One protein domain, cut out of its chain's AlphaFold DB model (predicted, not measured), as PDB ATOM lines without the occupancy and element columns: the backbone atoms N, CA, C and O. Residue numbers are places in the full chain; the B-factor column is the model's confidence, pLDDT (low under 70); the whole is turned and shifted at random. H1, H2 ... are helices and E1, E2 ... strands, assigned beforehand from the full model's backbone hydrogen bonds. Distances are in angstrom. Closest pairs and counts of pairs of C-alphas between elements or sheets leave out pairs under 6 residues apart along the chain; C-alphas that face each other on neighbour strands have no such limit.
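Overview. This is residues 25 to 158 of the 283 residues of an uncharacterized protein of Pantoea sp. VH_25 (UniProt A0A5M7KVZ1). An elongated sandwich of strands: a curled five-stranded sheet makes one long wall, and the two-stranded sheet E4 E7 is partly face to face with it. A second two-stranded sheet, E2 E6, lies near the edge strands E1 and E5, while the short helix H1 sits at one end. The 134 printed residues have one named helix and nine named strands in the order E1 H1 E2 E3 E4 E5 E6 E7 E8 E9, mostly strand. The large sheet, order E1 E9 E8 E3 E5, is mixed; the two small ones are antiparallel. The whole is compact, with a radius of gyration of the C-alphas of 15.7 A and spans of 48 by 27 by 19 A.

Arrangement. E1, residues 25 to 29, is an edge strand parallel to E9, residues 147 to 157, with N 27 and O 153 2.9 A apart. H1, residues 31 to 37, is on this sheet, and its closest C-alphas with E9 are those of Ala 31 and Glu 157, 5.0 A apart. In H1 every O i to N i+4 pair is within hydrogen-bond range. E2, residues 49 to 52, is antiparallel to E6, residues 108 to 111, with N 51 and O 109 2.8 A apart. The closest C-alphas of E1 and E2, Thr 25 and Met 51, are 6.1 A apart. E3, residues 63 to 70, is antiparallel to the edge strand E5, residues 97 to 103, with N 66 and O 100 2.8 A apart. E4, residues 83 to 88, is antiparallel to E7, residues 114 to 119, with N 86 and O 116 3.0 A apart. E6 runs on into E7 at 72 degrees. E8, residues 127 to 138, is antiparallel to E3, with N 135 and O 69 2.7 A apart. E8 and E9 form a hairpin, with N 132 and O 152 2.8 A apart; E9 bends by 56 degrees at residue 150. In the sandwich, two sheets face to face, the parts of the sheet E4 E7 and of the large sheet that face each other are 8.9 A apart centre to centre, and the closest C-alphas of E4 and E8, those of Val 87 and Cys 132, are 7.2 A apart.

Along the chain. E1 begins at C-alpha 25 (122.879, 28.303, 15.355). From first to last C-alpha, E3 is 22.2 A long, E5 19.3 A and E8 35.8 A. E9, 29.7 A long, ends at C-alpha 157 (117.164, 16.507, 4.406).

Size, cuts and confidence. The C-alphas farthest apart, Ser 62 and Ser 123, are 49.2 A apart. The printed part has no cut. The links H1 to E2 and E3 to E4 are long. Residues 139 to 143 have pLDDT under 70.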
ATOM      1  N   THR A  25     123.752  27.781  16.409       96.00
ATOM      2  CA  THR A  25     122.879  28.303  15.355       96.00
ATOM      3  C   THR A  25     122.506  27.150  14.439       96.00
ATOM      4  O   THR A  25     123.394  26.469  13.938       96.00
ATOM      5  N   ASP A  26     121.216  26.914  14.221       95.81
ATOM      6  CA  ASP A  26     120.731  25.814  13.387       95.81
ATOM      7  C   ASP A  26     120.286  26.318  12.010       95.81
ATOM      8  O   ASP A  26     119.460  27.227  11.906       95.81
ATOM      9  N   ILE A  27     120.769  25.672  10.948       96.69
ATOM     10  CA  ILE A  27     120.273  25.849   9.581       96.69
ATOM     11  C   ILE A  27     119.700  24.525   9.097       96.69
ATOM     12  O   ILE A  27     120.355  23.480   9.138       96.69
ATOM     13  N   LYS A  28     118.461  24.576   8.609       96.06
ATOM     14  CA  LYS A  28     117.812  23.454   7.933       96.06
ATOM     15  C   LYS A  28     117.949  23.628   6.430       96.06
ATOM     16  O   LYS A  28     117.652  24.692   5.901       96.06
ATOM     17  N   ILE A  29     118.385  22.566   5.774       95.94
ATOM     18  CA  ILE A  29     118.662  22.500   4.347       95.94
ATOM     19  C   ILE A  29     117.717  21.454   3.768       95.94
ATOM     20  O   ILE A  29     117.819  20.270   4.102       95.94
ATOM     21  N   SER A  30     116.784  21.895   2.926       93.56
ATOM     22  CA  SER A  30     115.838  20.998   2.262       93.56
ATOM     23  C   SER A  30     116.540  20.098   1.239       93.56
ATOM     24  O   SER A  30     117.653  20.391   0.798       93.56
ATOM     25  N   ALA A  31     115.861  19.036   0.800       89.94
ATOM     26  CA  ALA A  31     116.373  18.165  -0.259       89.94
ATOM     27  C   ALA A  31     116.675  18.922  -1.562       89.94
ATOM     28  O   ALA A  31     117.688  18.660  -2.203       89.94
ATOM     29  N   GLU A  32     115.851  19.909  -1.921       90.06
ATOM     30  CA  GLU A  32     116.074  20.749  -3.101       90.06
ATOM     31  C   GLU A  32     117.345  21.600  -2.962       90.06
ATOM     32  O   GLU A  32     118.186  21.625  -3.863       90.06
ATOM     33  N   GLN A  33     117.525  22.251  -1.807       92.88
ATOM     34  CA  GLN A  33     118.719  23.050  -1.526       92.88
ATOM     35  C   GLN A  33     119.976  22.175  -1.488       92.88
ATOM     36  O   GLN A  33     121.001  22.545  -2.056       92.88
ATOM     37  N   TYR A  34     119.898  21.000  -0.858       92.44
ATOM     38  CA  TYR A  34     120.989  20.028  -0.839       92.44
ATOM     39  C   TYR A  34     121.396  19.614  -2.257       92.44
ATOM     40  O   TYR A  34     122.572  19.728  -2.605       92.44
ATOM     41  N   SER A  35     120.436  19.216  -3.095       88.31
ATOM     42  CA  SER A  35     120.686  18.840  -4.491       88.31
ATOM     43  C   SER A  35     121.300  19.981  -5.305       88.31
ATOM     44  O   SER A  35     122.166  19.741  -6.143       88.31
ATOM     45  N   ALA A  36     120.916  21.232  -5.035       89.75
ATOM     46  CA  ALA A  36     121.511  22.400  -5.683       89.75
ATOM     47  C   ALA A  36     122.960  22.681  -5.236       89.75
ATOM     48  O   ALA A  36     123.737  23.230  -6.019       89.75
ATOM     49  N   MET A  37     123.328  22.316  -4.003       92.06
ATOM     50  CA  MET A  37     124.668  22.514  -3.431       92.06
ATOM     51  C   MET A  37     125.640  21.373  -3.726       92.06
ATOM     52  O   MET A  37     126.852  21.589  -3.742       92.06
ATOM     53  N   LEU A  38     125.131  20.159  -3.925       91.06
ATOM     54  CA  LEU A  38     125.945  18.956  -4.010       91.06
ATOM     55  C   LEU A  38     127.004  19.049  -5.120       91.06
ATOM     56  O   LEU A  38     126.698  19.301  -6.284       91.06
ATOM     57  N   GLY A  39     128.269  18.841  -4.750       89.69
ATOM     58  CA  GLY A  39     129.412  18.891  -5.666       89.69
ATOM     59  C   GLY A  39     129.857  20.304  -6.055       89.69
ATOM     60  O   GLY A  39     130.847  20.444  -6.775       89.69
ATOM     61  N   ARG A  40     129.176  21.353  -5.578       92.00
ATOM     62  CA  ARG A  40     129.594  22.743  -5.778       92.00
ATOM     63  C   ARG A  40     130.559  23.179  -4.681       92.00
ATOM     64  O   ARG A  40     130.466  22.752  -3.530       92.00
ATOM     65  N   ILE A  41     131.487  24.045  -5.071       92.62
ATOM     66  CA  ILE A  41     132.444  24.688  -4.173       92.62
ATOM     67  C   ILE A  41     131.942  26.106  -3.911       92.62
ATOM     68  O   ILE A  41     131.509  26.779  -4.845       92.62
ATOM     69  N   ASP A  42     132.000  26.521  -2.647       91.56
ATOM     70  CA  ASP A  42     131.644  27.861  -2.173       91.56
ATOM     71  C   ASP A  42     130.256  28.320  -2.672       91.56
ATOM     72  O   ASP A  42     130.075  29.408  -3.217       91.56
ATOM     73  N   PHE A  43     129.240  27.468  -2.500       94.50
ATOM     74  CA  PHE A  43     127.852  27.836  -2.764       94.50
ATOM     75  C   PHE A  43     127.401  28.902  -1.762       94.50
ATOM     76  O   PHE A  43     127.363  28.647  -0.558       94.50
ATOM     77  N   ALA A  44     127.040  30.084  -2.259       93.94
ATOM     78  CA  ALA A  44     126.553  31.176  -1.427       93.94
ATOM     79  C   ALA A  44     125.155  30.858  -0.878       93.94
ATOM     80  O   ALA A  44     124.195  30.699  -1.637       93.94
ATOM     81  N   TRP A  45     125.041  30.789   0.446       93.75
ATOM     82  CA  TRP A  45     123.760  30.708   1.137       93.75
ATOM     83  C   TRP A  45     122.983  32.014   0.927       93.75
ATOM     84  O   TRP A  45     123.571  33.097   0.933       93.75
ATOM     85  N   SER A  46     121.674  31.915   0.686       89.50
ATOM     86  CA  SER A  46     120.867  33.068   0.266       89.50
ATOM     87  C   SER A  46     120.655  34.087   1.379       89.50
ATOM     88  O   SER A  46     120.593  35.285   1.104       89.50
ATOM     89  N   ASP A  47     120.545  33.598   2.611       91.69
ATOM     90  CA  ASP A  47     120.119  34.392   3.753       91.69
ATOM     91  C   ASP A  47     121.320  34.767   4.622       91.69
ATOM     92  O   ASP A  47     122.307  34.036   4.718       91.69
ATOM     93  N   ASP A  48     121.230  35.902   5.300       93.88
ATOM     94  CA  ASP A  48     122.225  36.253   6.301       93.88
ATOM     95  C   ASP A  48     122.020  35.396   7.561       93.88
ATOM     96  O   ASP A  48     120.899  35.195   8.037       93.88
ATOM     97  N   VAL A  49     123.116  34.900   8.133       94.56
ATOM     98  CA  VAL A  49     123.111  34.014   9.301       94.56
ATOM     99  C   VAL A  49     123.668  34.761  10.497       94.56
ATOM    100  O   VAL A  49     124.777  35.286  10.452       94.56
ATOM    101  N   THR A  50     122.897  34.809  11.580       94.62
ATOM    102  CA  THR A  50     123.331  35.444  12.827       94.62
ATOM    103  C   THR A  50     123.871  34.394  13.783       94.62
ATOM    104  O   THR A  50     123.138  33.522  14.237       94.62
ATOM    105  N   MET A  51     125.159  34.507  14.086       93.88
ATOM    106  CA  MET A  51     125.904  33.627  14.972       93.88
ATOM    107  C   MET A  51     126.046  34.297  16.334       93.88
ATOM    108  O   MET A  51     126.562  35.411  16.428       93.88
ATOM    109  N   SER A  52     125.581  33.631  17.388       92.62
ATOM    110  CA  SER A  52     125.712  34.126  18.762       92.62
ATOM    111  C   SER A  52     127.082  33.780  19.346       92.62
ATOM    112  O   SER A  52     127.649  32.738  19.033       92.62
ATOM    113  N   LEU A  53     127.597  34.637  20.220       90.56
ATOM    114  CA  LEU A  53     128.879  34.470  20.898       90.56
ATOM    115  C   LEU A  53     128.674  34.460  22.424       90.56
ATOM    116  O   LEU A  53     127.780  35.143  22.928       90.56
ATOM    117  N   PRO A  54     129.467  33.691  23.183       88.81
ATOM    118  CA  PRO A  54     129.281  33.545  24.616       88.81
ATOM    119  C   PRO A  54     129.730  34.794  25.378       88.81
ATOM    120  O   PRO A  54     130.707  35.458  25.025       88.81
ATOM    121  N   ALA A  55     129.028  35.093  26.470       84.75
ATOM    122  CA  ALA A  55     129.265  36.293  27.268       84.75
ATOM    123  C   ALA A  55     130.639  36.303  27.959       84.75
ATOM    124  O   ALA A  55     131.200  37.383  28.176       84.75
ATOM    125  N   TYR A  56     131.223  35.129  28.249       84.25
ATOM    126  CA  TYR A  56     132.558  35.039  28.849       84.25
ATOM    127  C   TYR A  56     133.656  35.699  28.009       84.25
ATOM    128  O   TYR A  56     134.728  35.955  28.550       84.25
ATOM    129  N   LEU A  57     133.428  35.971  26.719       84.19
ATOM    130  CA  LEU A  57     134.399  36.643  25.848       84.19
ATOM    131  C   LEU A  57     134.634  38.104  26.228       84.19
ATOM    132  O   LEU A  57     135.681  38.654  25.919       84.19
ATOM    133  N   LEU A  58     133.678  38.748  26.901       80.75
ATOM    134  CA  LEU A  58     133.832  40.150  27.293       80.75
ATOM    135  C   LEU A  58     134.554  40.303  28.632       80.75
ATOM    136  O   LEU A  58     135.193  41.323  28.857       80.75
ATOM    137  N   LYS A  59     134.451  39.329  29.548       77.19
ATOM    138  CA  LYS A  59     135.076  39.351  30.895       77.19
ATOM    139  C   LYS A  59     134.920  40.674  31.659       77.19
ATOM    140  O   LYS A  59     135.800  41.072  32.418       77.19
ATOM    141  N   GLY A  60     133.794  41.361  31.463       73.69
ATOM    142  CA  GLY A  60     133.512  42.662  32.078       73.69
ATOM    143  C   GLY A  60     134.137  43.875  31.374       73.69
ATOM    144  O   GLY A  60     133.932  44.998  31.834       73.69
ATOM    145  N   ALA A  61     134.857  43.692  30.265       79.25
ATOM    146  CA  ALA A  61     135.288  44.775  29.388       79.25
ATOM    147  C   ALA A  61     134.114  45.307  28.547       79.25
ATOM    148  O   ALA A  61     133.179  44.584  28.207       79.25
ATOM    149  N   SER A  62     134.164  46.593  28.192       80.56
ATOM    150  CA  SER A  62     133.152  47.218  27.329       80.56
ATOM    151  C   SER A  62     133.312  46.847  25.854       80.56
ATOM    152  O   SER A  62     132.323  46.874  25.120       80.56
ATOM    153  N   GLN A  63     134.541  46.528  25.432       82.81
ATOM    154  CA  GLN A  63     134.884  46.147  24.066       82.81
ATOM    155  C   GLN A  63     136.096  45.204  24.045       82.81
ATOM    156  O   GLN A  63     137.035  45.405  24.817       82.81
ATOM    157  N   VAL A  64     136.072  44.200  23.163       85.25
ATOM    158  CA  VAL A  64     137.155  43.220  22.959       85.25
ATOM    159  C   VAL A  64     137.314  42.936  21.464       85.25
ATOM    160  O   VAL A  64     136.318  42.809  20.754       85.25
ATOM    161  N   SER A  65     138.559  42.800  21.002       87.88
ATOM    162  CA  SER A  65     138.865  42.332  19.648       87.88
ATOM    163  C   SER A  65     139.097  40.821  19.663       87.88
ATOM    164  O   SER A  65     139.967  40.322  20.384       87.88
ATOM    165  N   LEU A  66     138.309  40.088  18.879       89.75
ATOM    166  CA  LEU A  66     138.331  38.632  18.797       89.75
ATOM    167  C   LEU A  66     138.749  38.197  17.390       89.75
ATOM    168  O   LEU A  66     138.062  38.496  16.415       89.75
ATOM    169  N   GLY A  67     139.839  37.439  17.281       91.81
ATOM    170  CA  GLY A  67     140.135  36.682  16.068       91.81
ATOM    171  C   GLY A  67     139.217  35.468  15.990       91.81
ATOM    172  O   GLY A  67     139.113  34.718  16.959       91.81
ATOM    173  N   VAL A  68     138.554  35.262  14.858       93.44
ATOM    174  CA  VAL A  68     137.671  34.117  14.616       93.44
ATOM    175  C   VAL A  68     138.118  33.351  13.385       93.44
ATOM    176  O   VAL A  68     138.602  33.941  12.424       93.44
ATOM    177  N   GLN A  69     137.942  32.036  13.406       95.38
ATOM    178  CA  GLN A  69     138.169  31.172  12.253       95.38
ATOM    179  C   GLN A  69     137.191  30.003  12.258       95.38
ATOM    180  O   GLN A  69     136.865  29.469  13.318       95.38
ATOM    181  N   TRP A  70     136.725  29.588  11.086       95.62
ATOM    182  CA  TRP A  70     136.014  28.319  10.963       95.62
ATOM    183  C   TRP A  70     136.995  27.156  11.148       95.62
ATOM    184  O   TRP A  70     138.168  27.243  10.787       95.62
ATOM    185  N   ALA A  71     136.523  26.052  11.721       92.81
ATOM    186  CA  ALA A  71     137.248  24.793  11.648       92.81
ATOM    187  C   ALA A  71     137.324  24.312  10.187       92.81
ATOM    188  O   ALA A  71     136.367  24.467   9.427       92.81
ATOM    189  N   ASP A  72     138.438  23.676   9.814       87.44
ATOM    190  CA  ASP A  72     138.709  23.245   8.431       87.44
ATOM    191  C   ASP A  72     137.624  22.331   7.835       87.44
ATOM    192  O   ASP A  72     137.424  22.291   6.613       87.44
ATOM    193  N   THR A  73     136.945  21.567   8.692       88.69
ATOM    194  CA  THR A  73     135.851  20.666   8.334       88.69
ATOM    195  C   THR A  73     134.777  20.647   9.415       88.69
ATOM    196  O   THR A  73     135.052  20.797  10.607       88.69
ATOM    197  N   CYS A  74     133.535  20.409   8.994       95.69
ATOM    198  CA  CYS A  74     132.442  20.144   9.921       95.69
ATOM    199  C   CYS A  74     132.445  18.678  10.362       95.69
ATOM    200  O   CYS A  74     132.684  17.771   9.561       95.69
ATOM    201  N   SER A  75     132.130  18.443  11.632       95.38
ATOM    202  CA  SER A  75     132.070  17.108  12.222       95.38
ATOM    203  C   SER A  75     130.659  16.526  12.113       95.38
ATOM    204  O   SER A  75     129.690  17.239  12.383       95.38
ATOM    205  N   PRO A  76     130.498  15.247  11.738       94.75
ATOM    206  CA  PRO A  76     129.191  14.604  11.769       94.75
ATOM    207  C   PRO A  76     128.686  14.461  13.207       94.75
ATOM    208  O   PRO A  76     129.448  14.130  14.115       94.75
ATOM    209  N   VAL A  77     127.380  14.636  13.408       93.62
ATOM    210  CA  VAL A  77     126.718  14.406  14.701       93.62
ATOM    211  C   VAL A  77     125.527  13.463  14.543       93.62
ATOM    212  O   VAL A  77     125.026  13.255  13.440       93.62
ATOM    213  N   ASN A  78     125.063  12.865  15.643       88.75
ATOM    214  CA  ASN A  78     123.855  12.025  15.670       88.75
ATOM    215  C   ASN A  78     123.849  10.866  14.648       88.75
ATOM    216  O   ASN A  78     122.817  10.550  14.061       88.75
ATOM    217  N   GLY A  79     125.008  10.231  14.441       84.06
ATOM    218  CA  GLY A  79     125.154   9.103  13.514       84.06
ATOM    219  C   GLY A  79     125.196   9.498  12.036       84.06
ATOM    220  O   GLY A  79     125.020   8.636  11.179       84.06
ATOM    221  N   SER A  80     125.411  10.780  11.739       92.00
ATOM    222  CA  SER A  80     125.572  11.273  10.369       92.00
ATOM    223  C   SER A  80     126.889  10.808   9.752       92.00
ATOM    224  O   SER A  80     127.892  10.644  10.445       92.00
ATOM    225  N   THR A  81     126.890  10.596   8.443       90.38
ATOM    226  CA  THR A  81     128.015  10.065   7.665       90.38
ATOM    227  C   THR A  81     127.901  10.517   6.210       90.38
ATOM    228  O   THR A  81     126.902  11.098   5.795       90.38
ATOM    229  N   GLY A  82     128.917  10.231   5.395       88.31
ATOM    230  CA  GLY A  82     128.781  10.312   3.937       88.31
ATOM    231  C   GLY A  82     128.888  11.698   3.299       88.31
ATOM    232  O   GLY A  82     129.055  11.751   2.084       88.31
ATOM    233  N   LEU A  83     128.875  12.796   4.063       92.81
ATOM    234  CA  LEU A  83     129.168  14.147   3.564       92.81
ATOM    235  C   LEU A  83     130.491  14.695   4.112       92.81
ATOM    236  O   LEU A  83     130.809  14.536   5.290       92.81
ATOM    237  N   ASN A  84     131.214  15.404   3.249       93.75
ATOM    238  CA  ASN A  84     132.294  16.313   3.609       93.75
ATOM    239  C   ASN A  84     131.781  17.740   3.433       93.75
ATOM    240  O   ASN A  84     131.361  18.111   2.333       93.75
ATOM    241  N   ILE A  85     131.815  18.529   4.505       95.44
ATOM    242  CA  ILE A  85     131.291  19.894   4.500       95.44
ATOM    243  C   ILE A  85     132.372  20.863   4.955       95.44
ATOM    244  O   ILE A  85     133.053  20.629   5.959       95.44
ATOM    245  N   LYS A  86     132.498  21.958   4.207       95.62
ATOM    246  CA  LYS A  86     133.298  23.124   4.574       95.62
ATOM    247  C   LYS A  86     132.426  24.364   4.559       95.62
ATOM    248  O   LYS A  86     131.593  24.521   3.666       95.62
ATOM    249  N   VAL A  87     132.664  25.231   5.533       96.12
ATOM    250  CA  VAL A  87     131.988  26.518   5.675       96.12
ATOM    251  C   VAL A  87     133.029  27.619   5.581       96.12
ATOM    252  O   VAL A  87     134.156  27.467   6.053       96.12
ATOM    253  N   LYS A  88     132.638  28.713   4.945       95.00
ATOM    254  CA  LYS A  88     133.321  30.001   4.955       95.00
ATOM    255  C   LYS A  88     132.298  31.089   5.214       95.00
ATOM    256  O   LYS A  88     131.093  30.875   5.043       95.00
ATOM    257  N   GLY A  89     132.794  32.267   5.555       93.44
ATOM    258  CA  GLY A  89     131.961  33.442   5.696       93.44
ATOM    259  C   GLY A  89     132.180  34.137   7.019       93.44
ATOM    260  O   GLY A  89     131.891  33.568   8.073       93.44
ATOM    261  N   PHE A  90     132.621  35.388   6.938       92.12
ATOM    262  CA  PHE A  90     132.488  36.361   8.014       92.12
ATOM    263  C   PHE A  90     132.013  37.694   7.430       92.12
ATOM    264  O   PHE A  90     132.511  38.163   6.400       92.12
ATOM    265  N   ARG A  91     131.017  38.306   8.085       83.44
ATOM    266  CA  ARG A  91     130.328  39.533   7.655       83.44
ATOM    267  C   ARG A  91     129.675  39.390   6.277       83.44
ATOM    268  O   ARG A  91     128.503  39.072   6.174       83.44
ATOM    269  N   ASN A  92     130.420  39.608   5.202       84.69
ATOM    270  CA  ASN A  92     129.926  39.504   3.824       84.69
ATOM    271  C   ASN A  92     131.023  39.042   2.859       84.69
ATOM    272  O   ASN A  92     130.972  39.346   1.666       84.69
ATOM    273  N   LYS A  93     132.039  38.348   3.372       86.56
ATOM    274  CA  LYS A  93     133.197  37.927   2.591       86.56
ATOM    275  C   LYS A  93     133.396  36.425   2.660       86.56
ATOM    276  O   LYS A  93     133.215  35.829   3.720       86.56
ATOM    277  N   ASP A  94     133.841  35.863   1.544       89.12
ATOM    278  CA  ASP A  94     134.240  34.464   1.417       89.12
ATOM    279  C   ASP A  94     135.621  34.222   2.064       89.12
ATOM    280  O   ASP A  94     136.630  33.995   1.397       89.12
ATOM    281  N   GLU A  95     135.687  34.367   3.387       92.12
ATOM    282  CA  GLU A  95     136.910  34.251   4.184       92.12
ATOM    283  C   GLU A  95     136.754  33.149   5.252       92.12
ATOM    284  O   GLU A  95     135.665  32.904   5.778       92.12
ATOM    285  N   GLN A  96     137.858  32.460   5.555       91.69
ATOM    286  CA  GLN A  96     137.932  31.397   6.573       91.69
ATOM    287  C   GLN A  96     138.193  31.938   7.984       91.69
ATOM    288  O   GLN A  96     137.913  31.256   8.966       91.69
ATOM    289  N   ALA A  97     138.729  33.153   8.089       92.56
ATOM    290  CA  ALA A  97     139.077  33.798   9.344       92.56
ATOM    291  C   ALA A  97     138.882  35.311   9.242       92.56
ATOM    292  O   ALA A  97     139.011  35.877   8.157       92.56
ATOM    293  N   ASP A  98     138.591  35.952  10.370       92.50
ATOM    294  CA  ASP A  98     138.367  37.392  10.460       92.50
ATOM    295  C   ASP A  98     138.681  37.919  11.873       92.50
ATOM    296  O   ASP A  98     138.972  37.158  12.796       92.50
ATOM    297  N   SER A  99     138.616  39.237  12.053       90.69
ATOM    298  CA  SER A  99     138.666  39.910  13.349       90.69
ATOM    299  C   SER A  99     137.350  40.648  13.603       90.69
ATOM    300  O   SER A  99     136.889  41.444  12.777       90.69
ATOM    301  N   LEU A 100     136.736  40.354  14.748       88.69
ATOM    302  CA  LEU A 100     135.472  40.921  15.201       88.69
ATOM    303  C   LEU A 100     135.704  41.850  16.390       88.69
ATOM    304  O   LEU A 100     136.388  41.492  17.345       88.69
ATOM    305  N   GLU A 101     135.064  43.013  16.361       88.31
ATOM    306  CA  GLU A 101     134.995  43.922  17.502       88.31
ATOM    307  C   GLU A 101     133.692  43.657  18.262       88.31
ATOM    308  O   GLU A 101     132.598  43.913  17.753       88.31
ATOM    309  N   LEU A 102     133.807  43.110  19.471       85.19
ATOM    310  CA  LEU A 102     132.680  42.740  20.324       85.19
ATOM    311  C   LEU A 102     132.424  43.817  21.367       85.19
ATOM    312  O   LEU A 102     133.358  44.418  21.886       85.19
ATOM    313  N   SER A 103     131.160  44.016  21.725       84.12
ATOM    314  CA  SER A 103     130.761  44.885  22.836       84.12
ATOM    315  C   SER A 103     129.597  44.266  23.604       84.12
ATOM    316  O   SER A 103     128.937  43.356  23.102       84.12
ATOM    317  N   ASN A 104     129.285  44.797  24.791       75.56
ATOM    318  CA  ASN A 104     128.137  44.347  25.598       75.56
ATOM    319  C   ASN A 104     126.788  44.394  24.848       75.56
ATOM    320  O   ASN A 104     125.857  43.695  25.233       75.56
ATOM    321  N   ALA A 105     126.667  45.209  23.793       74.88
ATOM    322  CA  ALA A 105     125.459  45.303  22.972       74.88
ATOM    323  C   ALA A 105     125.424  44.301  21.800       74.88
ATOM    324  O   ALA A 105     124.361  44.088  21.217       74.88
ATOM    325  N   SER A 106     126.562  43.684  21.462       77.75
ATOM    326  CA  SER A 106     126.749  42.902  20.234       77.75
ATOM    327  C   SER A 106     127.563  41.633  20.498       77.75
ATOM    328  O   SER A 106     128.689  41.486  20.025       77.75
ATOM    329  N   LEU A 107     126.981  40.693  21.248       87.62
ATOM    330  CA  LEU A 107     127.492  39.323  21.425       87.62
ATOM    331  C   LEU A 107     127.011  38.390  20.302       87.62
ATOM    332  O   LEU A 107     126.583  37.260  20.524       87.62
ATOM    333  N   PHE A 108     127.033  38.894  19.078       90.75
ATOM    334  CA  PHE A 108     126.679  38.150  17.883       90.75
ATOM    335  C   PHE A 108     127.347  38.800  16.676       90.75
ATOM    336  O   PHE A 108     127.708  39.978  16.705       90.75
ATOM    337  N   PHE A 109     127.470  38.046  15.595       90.81
ATOM    338  CA  PHE A 109     127.827  38.586  14.293       90.81
ATOM    339  C   PHE A 109     126.897  38.014  13.233       90.81
ATOM    340  O   PHE A 109     126.498  36.853  13.287       90.81
ATOM    341  N   THR A 110     126.554  38.841  12.256       92.69
ATOM    342  CA  THR A 110     125.787  38.416  11.089       92.69
ATOM    343  C   THR A 110     126.749  38.182   9.934       92.69
ATOM    344  O   THR A 110     127.657  38.987   9.716       92.69
ATOM    345  N   THR A 111     126.586  37.069   9.223       93.62
ATOM    346  CA  THR A 111     127.447  36.690   8.107       93.62
ATOM    347  C   THR A 111     126.677  36.092   6.939       93.62
ATOM    348  O   THR A 111     125.715  35.355   7.139       93.62
ATOM    349  N   LYS A 112     127.168  36.315   5.721       94.88
ATOM    350  CA  LYS A 112     126.896  35.407   4.599       94.88
ATOM    351  C   LYS A 112     127.715  34.136   4.740       94.88
ATOM    352  O   LYS A 112     128.854  34.202   5.200       94.88
ATOM    353  N   LEU A 113     127.136  33.000   4.363       95.62
ATOM    354  CA  LEU A 113     127.818  31.708   4.376       95.62
ATOM    355  C   LEU A 113     128.115  31.239   2.955       95.62
ATOM    356  O   LEU A 113     127.283  31.374   2.061       95.62
ATOM    357  N   TRP A 114     129.275  30.615   2.785       96.00
ATOM    358  CA  TRP A 114     129.629  29.849   1.596       96.00
ATOM    359  C   TRP A 114     129.864  28.401   2.008       96.00
ATOM    360  O   TRP A 114     130.653  28.116   2.912       96.00
ATOM    361  N   LEU A 115     129.137  27.488   1.371       95.62
ATOM    362  CA  LEU A 115     129.109  26.072   1.714       95.62
ATOM    363  C   LEU A 115     129.707  25.251   0.575       95.62
ATOM    364  O   LEU A 115     129.318  25.392  -0.583       95.62
ATOM    365  N   SER A 116     130.624  24.350   0.907       95.62
ATOM    366  CA  SER A 116     131.087  23.308  -0.013       95.62
ATOM    367  C   SER A 116     130.644  21.955   0.521       95.62
ATOM    368  O   SER A 116     131.017  21.599   1.640       95.62
ATOM    369  N   VAL A 117     129.864  21.206  -0.263       94.62
ATOM    370  CA  VAL A 117     129.293  19.913   0.148       94.62
ATOM    371  C   VAL A 117     129.632  18.845  -0.886       94.62
ATOM    372  O   VAL A 117     129.259  18.957  -2.054       94.62
ATOM    373  N   SER A 118     130.313  17.781  -0.464       92.75
ATOM    374  CA  SER A 118     130.616  16.624  -1.316       92.75
ATOM    375  C   SER A 118     130.317  15.304  -0.612       92.75
ATOM    376  O   SER A 118     130.282  15.242   0.614       92.75
ATOM    377  N   GLN A 119     130.087  14.242  -1.384       89.62
ATOM    378  CA  GLN A 119     129.840  12.901  -0.850       89.62
ATOM    379  C   GLN A 119     131.141  12.098  -0.718       89.62
ATOM    380  O   GLN A 119     132.009  12.161  -1.588       89.62
ATOM    381  N   SER A 120     131.262  11.311   0.352       82.12
ATOM    382  CA  SER A 120     132.403  10.421   0.624       82.12
ATOM    383  C   SER A 120     132.143   8.946   0.276       82.12
ATOM    384  O   SER A 120     132.963   8.087   0.592       82.12
ATOM    385  N   GLY A 121     131.018   8.635  -0.382       72.44
ATOM    386  CA  GLY A 121     130.667   7.281  -0.844       72.44
ATOM    387  C   GLY A 121     130.110   6.340   0.233       72.44
ATOM    388  O   GLY A 121     129.808   5.187  -0.059       72.44
ATOM    389  N   GLN A 122     129.956   6.809   1.474       79.56
ATOM    390  CA  GLN A 122     129.302   6.047   2.541       79.56
ATOM    391  C   GLN A 122     127.776   6.108   2.404       79.56
ATOM    392  O   GLN A 122     127.229   7.103   1.931       79.56
ATOM    393  N   SER A 123     127.088   5.059   2.865       75.94
ATOM    394  CA  SER A 123     125.627   5.080   2.975       75.94
ATOM    395  C   SER A 123     125.181   6.195   3.926       75.94
ATOM    396  O   SER A 123     125.827   6.449   4.947       75.94
ATOM    397  N   MET A 124     124.083   6.859   3.574       84.50
ATOM    398  CA  MET A 124     123.527   7.982   4.318       84.50
ATOM    399  C   MET A 124     122.067   7.711   4.644       84.50
ATOM    400  O   MET A 124     121.309   7.185   3.830       84.50
ATOM    401  N   SER A 125     121.658   8.119   5.840       84.88
ATOM    402  CA  SER A 125     120.241   8.241   6.158       84.88
ATOM    403  C   SER A 125     119.655   9.493   5.490       84.88
ATOM    404  O   SER A 125     120.373  10.413   5.097       84.88
ATOM    405  N   THR A 126     118.329   9.572   5.436       87.31
ATOM    406  CA  THR A 126     117.586  10.714   4.872       87.31
ATOM    407  C   THR A 126     117.751  12.015   5.650       87.31
ATOM    408  O   THR A 126     117.262  13.053   5.217       87.31
ATOM    409  N   LYS A 127     118.361  11.971   6.836       92.00
ATOM    410  CA  LYS A 127     118.617  13.152   7.653       92.00
ATOM    411  C   LYS A 127     120.066  13.129   8.100       92.00
ATOM    412  O   LYS A 127     120.451  12.273   8.891       92.00
ATOM    413  N   GLN A 128     120.836  14.094   7.627       94.25
ATOM    414  CA  GLN A 128     122.227  14.272   8.019       94.25
ATOM    415  C   GLN A 128     122.374  15.552   8.832       94.25
ATOM    416  O   GLN A 128     121.696  16.544   8.574       94.25
ATOM    417  N   GLN A 129     123.250  15.539   9.824       97.00
ATOM    418  CA  GLN A 129     123.513  16.674  10.688       97.00
ATOM    419  C   GLN A 129     125.010  16.817  10.946       97.00
ATOM    420  O   GLN A 129     125.700  15.852  11.284       97.00
ATOM    421  N   TYR A 130     125.494  18.043  10.793       97.00
ATOM    422  CA  TYR A 130     126.904  18.378  10.904       97.00
ATOM    423  C   TYR A 130     127.100  19.620  11.762       97.00
ATOM    424  O   TYR A 130     126.333  20.574  11.666       97.00
ATOM    425  N   GLU A 131     128.135  19.589  12.589       97.31
ATOM    426  CA  GLU A 131     128.557  20.685  13.454       97.31
ATOM    427  C   GLU A 131     129.812  21.338  12.869       97.31
ATOM    428  O   GLU A 131     130.841  20.687  12.681       97.31
ATOM    429  N   CYS A 132     129.715  22.626  12.558       96.94
ATOM    430  CA  CYS A 132     130.812  23.452  12.082       96.94
ATOM    431  C   CYS A 132     131.183  24.442  13.189       96.94
ATOM    432  O   CYS A 132     130.386  25.304  13.566       96.94
ATOM    433  N   ASP A 133     132.390  24.300  13.720       96.56
ATOM    434  CA  ASP A 133     132.871  25.121  14.822       96.56
ATOM    435  C   ASP A 133     133.452  26.440  14.314       96.56
ATOM    436  O   ASP A 133     134.287  26.452  13.410       96.56
ATOM    437  N   VAL A 134     133.089  27.539  14.970       95.69
ATOM    438  CA  VAL A 134     133.850  28.789  14.929       95.69
ATOM    439  C   VAL A 134     134.778  28.793  16.134       95.69
ATOM    440  O   VAL A 134     134.333  28.748  17.285       95.69
ATOM    441  N   LYS A 135     136.079  28.840  15.875       94.50
ATOM    442  CA  LYS A 135     137.117  28.962  16.890       94.50
ATOM    443  C   LYS A 135     137.481  30.428  17.093       94.50
ATOM    444  O   LYS A 135     137.588  31.180  16.130       94.50
ATOM    445  N   GLY A 136     137.671  30.814  18.346       91.19
ATOM    446  CA  GLY A 136     138.056  32.154  18.757       91.19
ATOM    447  C   GLY A 136     139.445  32.178  19.387       91.19
ATOM    448  O   GLY A 136     139.800  31.290  20.170       91.19
ATOM    449  N   THR A 137     140.196  33.226  19.070       87.88
ATOM    450  CA  THR A 137     141.465  33.579  19.702       87.88
ATOM    451  C   THR A 137     141.406  35.040  20.133       87.88
ATOM    452  O   THR A 137     141.254  35.943  19.311       87.88
ATOM    453  N   GLU A 138     141.522  35.271  21.435       80.00
ATOM    454  CA  GLU A 138     141.550  36.599  22.051       80.00
ATOM    455  C   GLU A 138     142.976  36.860  22.538       80.00
ATOM    456  O   GLU A 138     143.653  35.943  23.001       80.00
ATOM    457  N   TYR A 139     143.457  38.098  22.432       64.81
ATOM    458  CA  TYR A 139     144.816  38.447  22.864       64.81
ATOM    459  C   TYR A 139     144.841  39.261  24.173       64.81
ATOM    460  O   TYR A 139     145.878  39.294  24.837       64.81
ATOM    461  N   TRP A 140     143.724  39.886  24.579       60.53
ATOM    462  CA  TRP A 140     143.596  40.681  25.812       60.53
ATOM    463  C   TRP A 140     142.114  40.916  26.187       60.53
ATOM    464  O   TRP A 140     141.355  41.239  25.273       60.53
ATOM    465  N   PRO A 141     141.705  40.886  27.481       56.47
ATOM    466  CA  PRO A 141     142.515  40.690  28.692       56.47
ATOM    467  C   PRO A 141     142.751  39.226  29.085       56.47
ATOM    468  O   PRO A 141     143.539  38.972  29.997       56.47
ATOM    469  N   VAL A 142     142.120  38.252  28.420       61.12
ATOM    470  CA  VAL A 142     142.442  36.833  28.624       61.12
ATOM    471  C   VAL A 142     142.616  36.135  27.290       61.12
ATOM    472  O   VAL A 142     141.776  36.238  26.411       61.12
ATOM    473  N   SER A 143     143.683  35.352  27.161       67.25
ATOM    474  CA  SER A 143     143.931  34.607  25.938       67.25
ATOM    475  C   SER A 143     143.104  33.324  25.891       67.25
ATOM    476  O   SER A 143     143.538  32.288  26.402       67.25
ATOM    477  N   ILE A 144     141.918  33.363  25.279       79.81
ATOM    478  CA  ILE A 144     141.399  32.133  24.676       79.81
ATOM    479  C   ILE A 144     142.262  31.825  23.455       79.81
ATOM    480  O   ILE A 144     142.605  32.724  22.690       79.81
ATOM    481  N   ASN A 145     142.661  30.570  23.299       84.00
ATOM    482  CA  ASN A 145     143.481  30.140  22.176       84.00
ATOM    483  C   ASN A 145     142.746  29.029  21.438       84.00
ATOM    484  O   ASN A 145     142.652  27.911  21.949       84.00
ATOM    485  N   ASN A 146     142.220  29.354  20.256       86.31
ATOM    486  CA  ASN A 146     141.528  28.417  19.377       86.31
ATOM    487  C   ASN A 146     140.374  27.643  20.057       86.31
ATOM    488  O   ASN A 146     140.119  26.477  19.745       86.31
ATOM    489  N   ALA A 147     139.685  28.275  21.011       90.56
ATOM    490  CA  ALA A 147     138.551  27.674  21.714       90.56
ATOM    491  C   ALA A 147     137.283  27.787  20.859       90.56
ATOM    492  O   ALA A 147     137.117  28.782  20.159       90.56
ATOM    493  N   THR A 148     136.369  26.812  20.901       93.00
ATOM    494  CA  THR A 148     135.083  26.961  20.193       93.00
ATOM    495  C   THR A 148     134.264  28.061  20.857       93.00
ATOM    496  O   THR A 148     133.934  27.958  22.033       93.00
ATOM    497  N   VAL A 149     133.928  29.098  20.094       92.88
ATOM    498  CA  VAL A 149     133.145  30.253  20.560       92.88
ATOM    499  C   VAL A 149     131.752  30.299  19.948       92.88
ATOM    500  O   VAL A 149     130.892  30.998  20.454       92.88
ATOM    501  N   SER A 150     131.492  29.557  18.876       94.94
ATOM    502  CA  SER A 150     130.139  29.366  18.353       94.94
ATOM    503  C   SER A 150     130.084  28.084  17.538       94.94
ATOM    504  O   SER A 150     131.094  27.645  16.986       94.94
ATOM    505  N   LYS A 151     128.893  27.503  17.429       96.44
ATOM    506  CA  LYS A 151     128.630  26.306  16.629       96.44
ATOM    507  C   LYS A 151     127.547  26.584  15.600       96.44
ATOM    508  O   LYS A 151     126.511  27.164  15.927       96.44
ATOM    509  N   LEU A 152     127.775  26.149  14.370       97.19
ATOM    510  CA  LEU A 152     126.772  26.116  13.315       97.19
ATOM    511  C   LEU A 152     126.357  24.665  13.082       97.19
ATOM    512  O   LEU A 152     127.185  23.824  12.742       97.19
ATOM    513  N   ILE A 153     125.077  24.379  13.259       97.44
ATOM    514  CA  ILE A 153     124.495  23.059  13.065       97.44
ATOM    515  C   ILE A 153     123.754  23.050  11.732       97.44
ATOM    516  O   ILE A 153     122.709  23.679  11.572       97.44
ATOM    517  N   LEU A 154     124.290  22.320  10.761       97.50
ATOM    518  CA  LEU A 154     123.684  22.142   9.447       97.50
ATOM    519  C   LEU A 154     122.890  20.840   9.436       97.50
ATOM    520  O   LEU A 154     123.461  19.768   9.635       97.50
ATOM    521  N   THR A 155     121.582  20.919   9.201       97.12
ATOM    522  CA  THR A 155     120.698  19.751   9.085       97.12
ATOM    523  C   THR A 155     120.233  19.601   7.643       97.12
ATOM    524  O   THR A 155     119.438  20.407   7.174       97.12
ATOM    525  N   PHE A 156     120.692  18.555   6.966       95.00
ATOM    526  CA  PHE A 156     120.329  18.224   5.593       95.00
ATOM    527  C   PHE A 156     119.214  17.186   5.570       95.00
ATOM    528  O   PHE A 156     119.330  16.114   6.172       95.00
ATOM    529  N   GLU A 157     118.157  17.485   4.828       92.31
ATOM    530  CA  GLU A 157     117.164  16.507   4.406       92.31
ATOM    531  C   GLU A 157     117.578  15.958   3.042       92.31
ATOM    532  O   GLU A 157     117.757  16.710   2.092       92.31
ATOM    533  N   ILE A 158     117.762  14.645   2.949       87.94
ATOM    534  CA  ILE A 158     118.119  13.952   1.711       87.94
ATOM    535  C   ILE A 158     116.880  13.196   1.239       87.94
ATOM    536  O   ILE A 158     116.256  12.460   2.014       87.94
TER     537      ILE A 158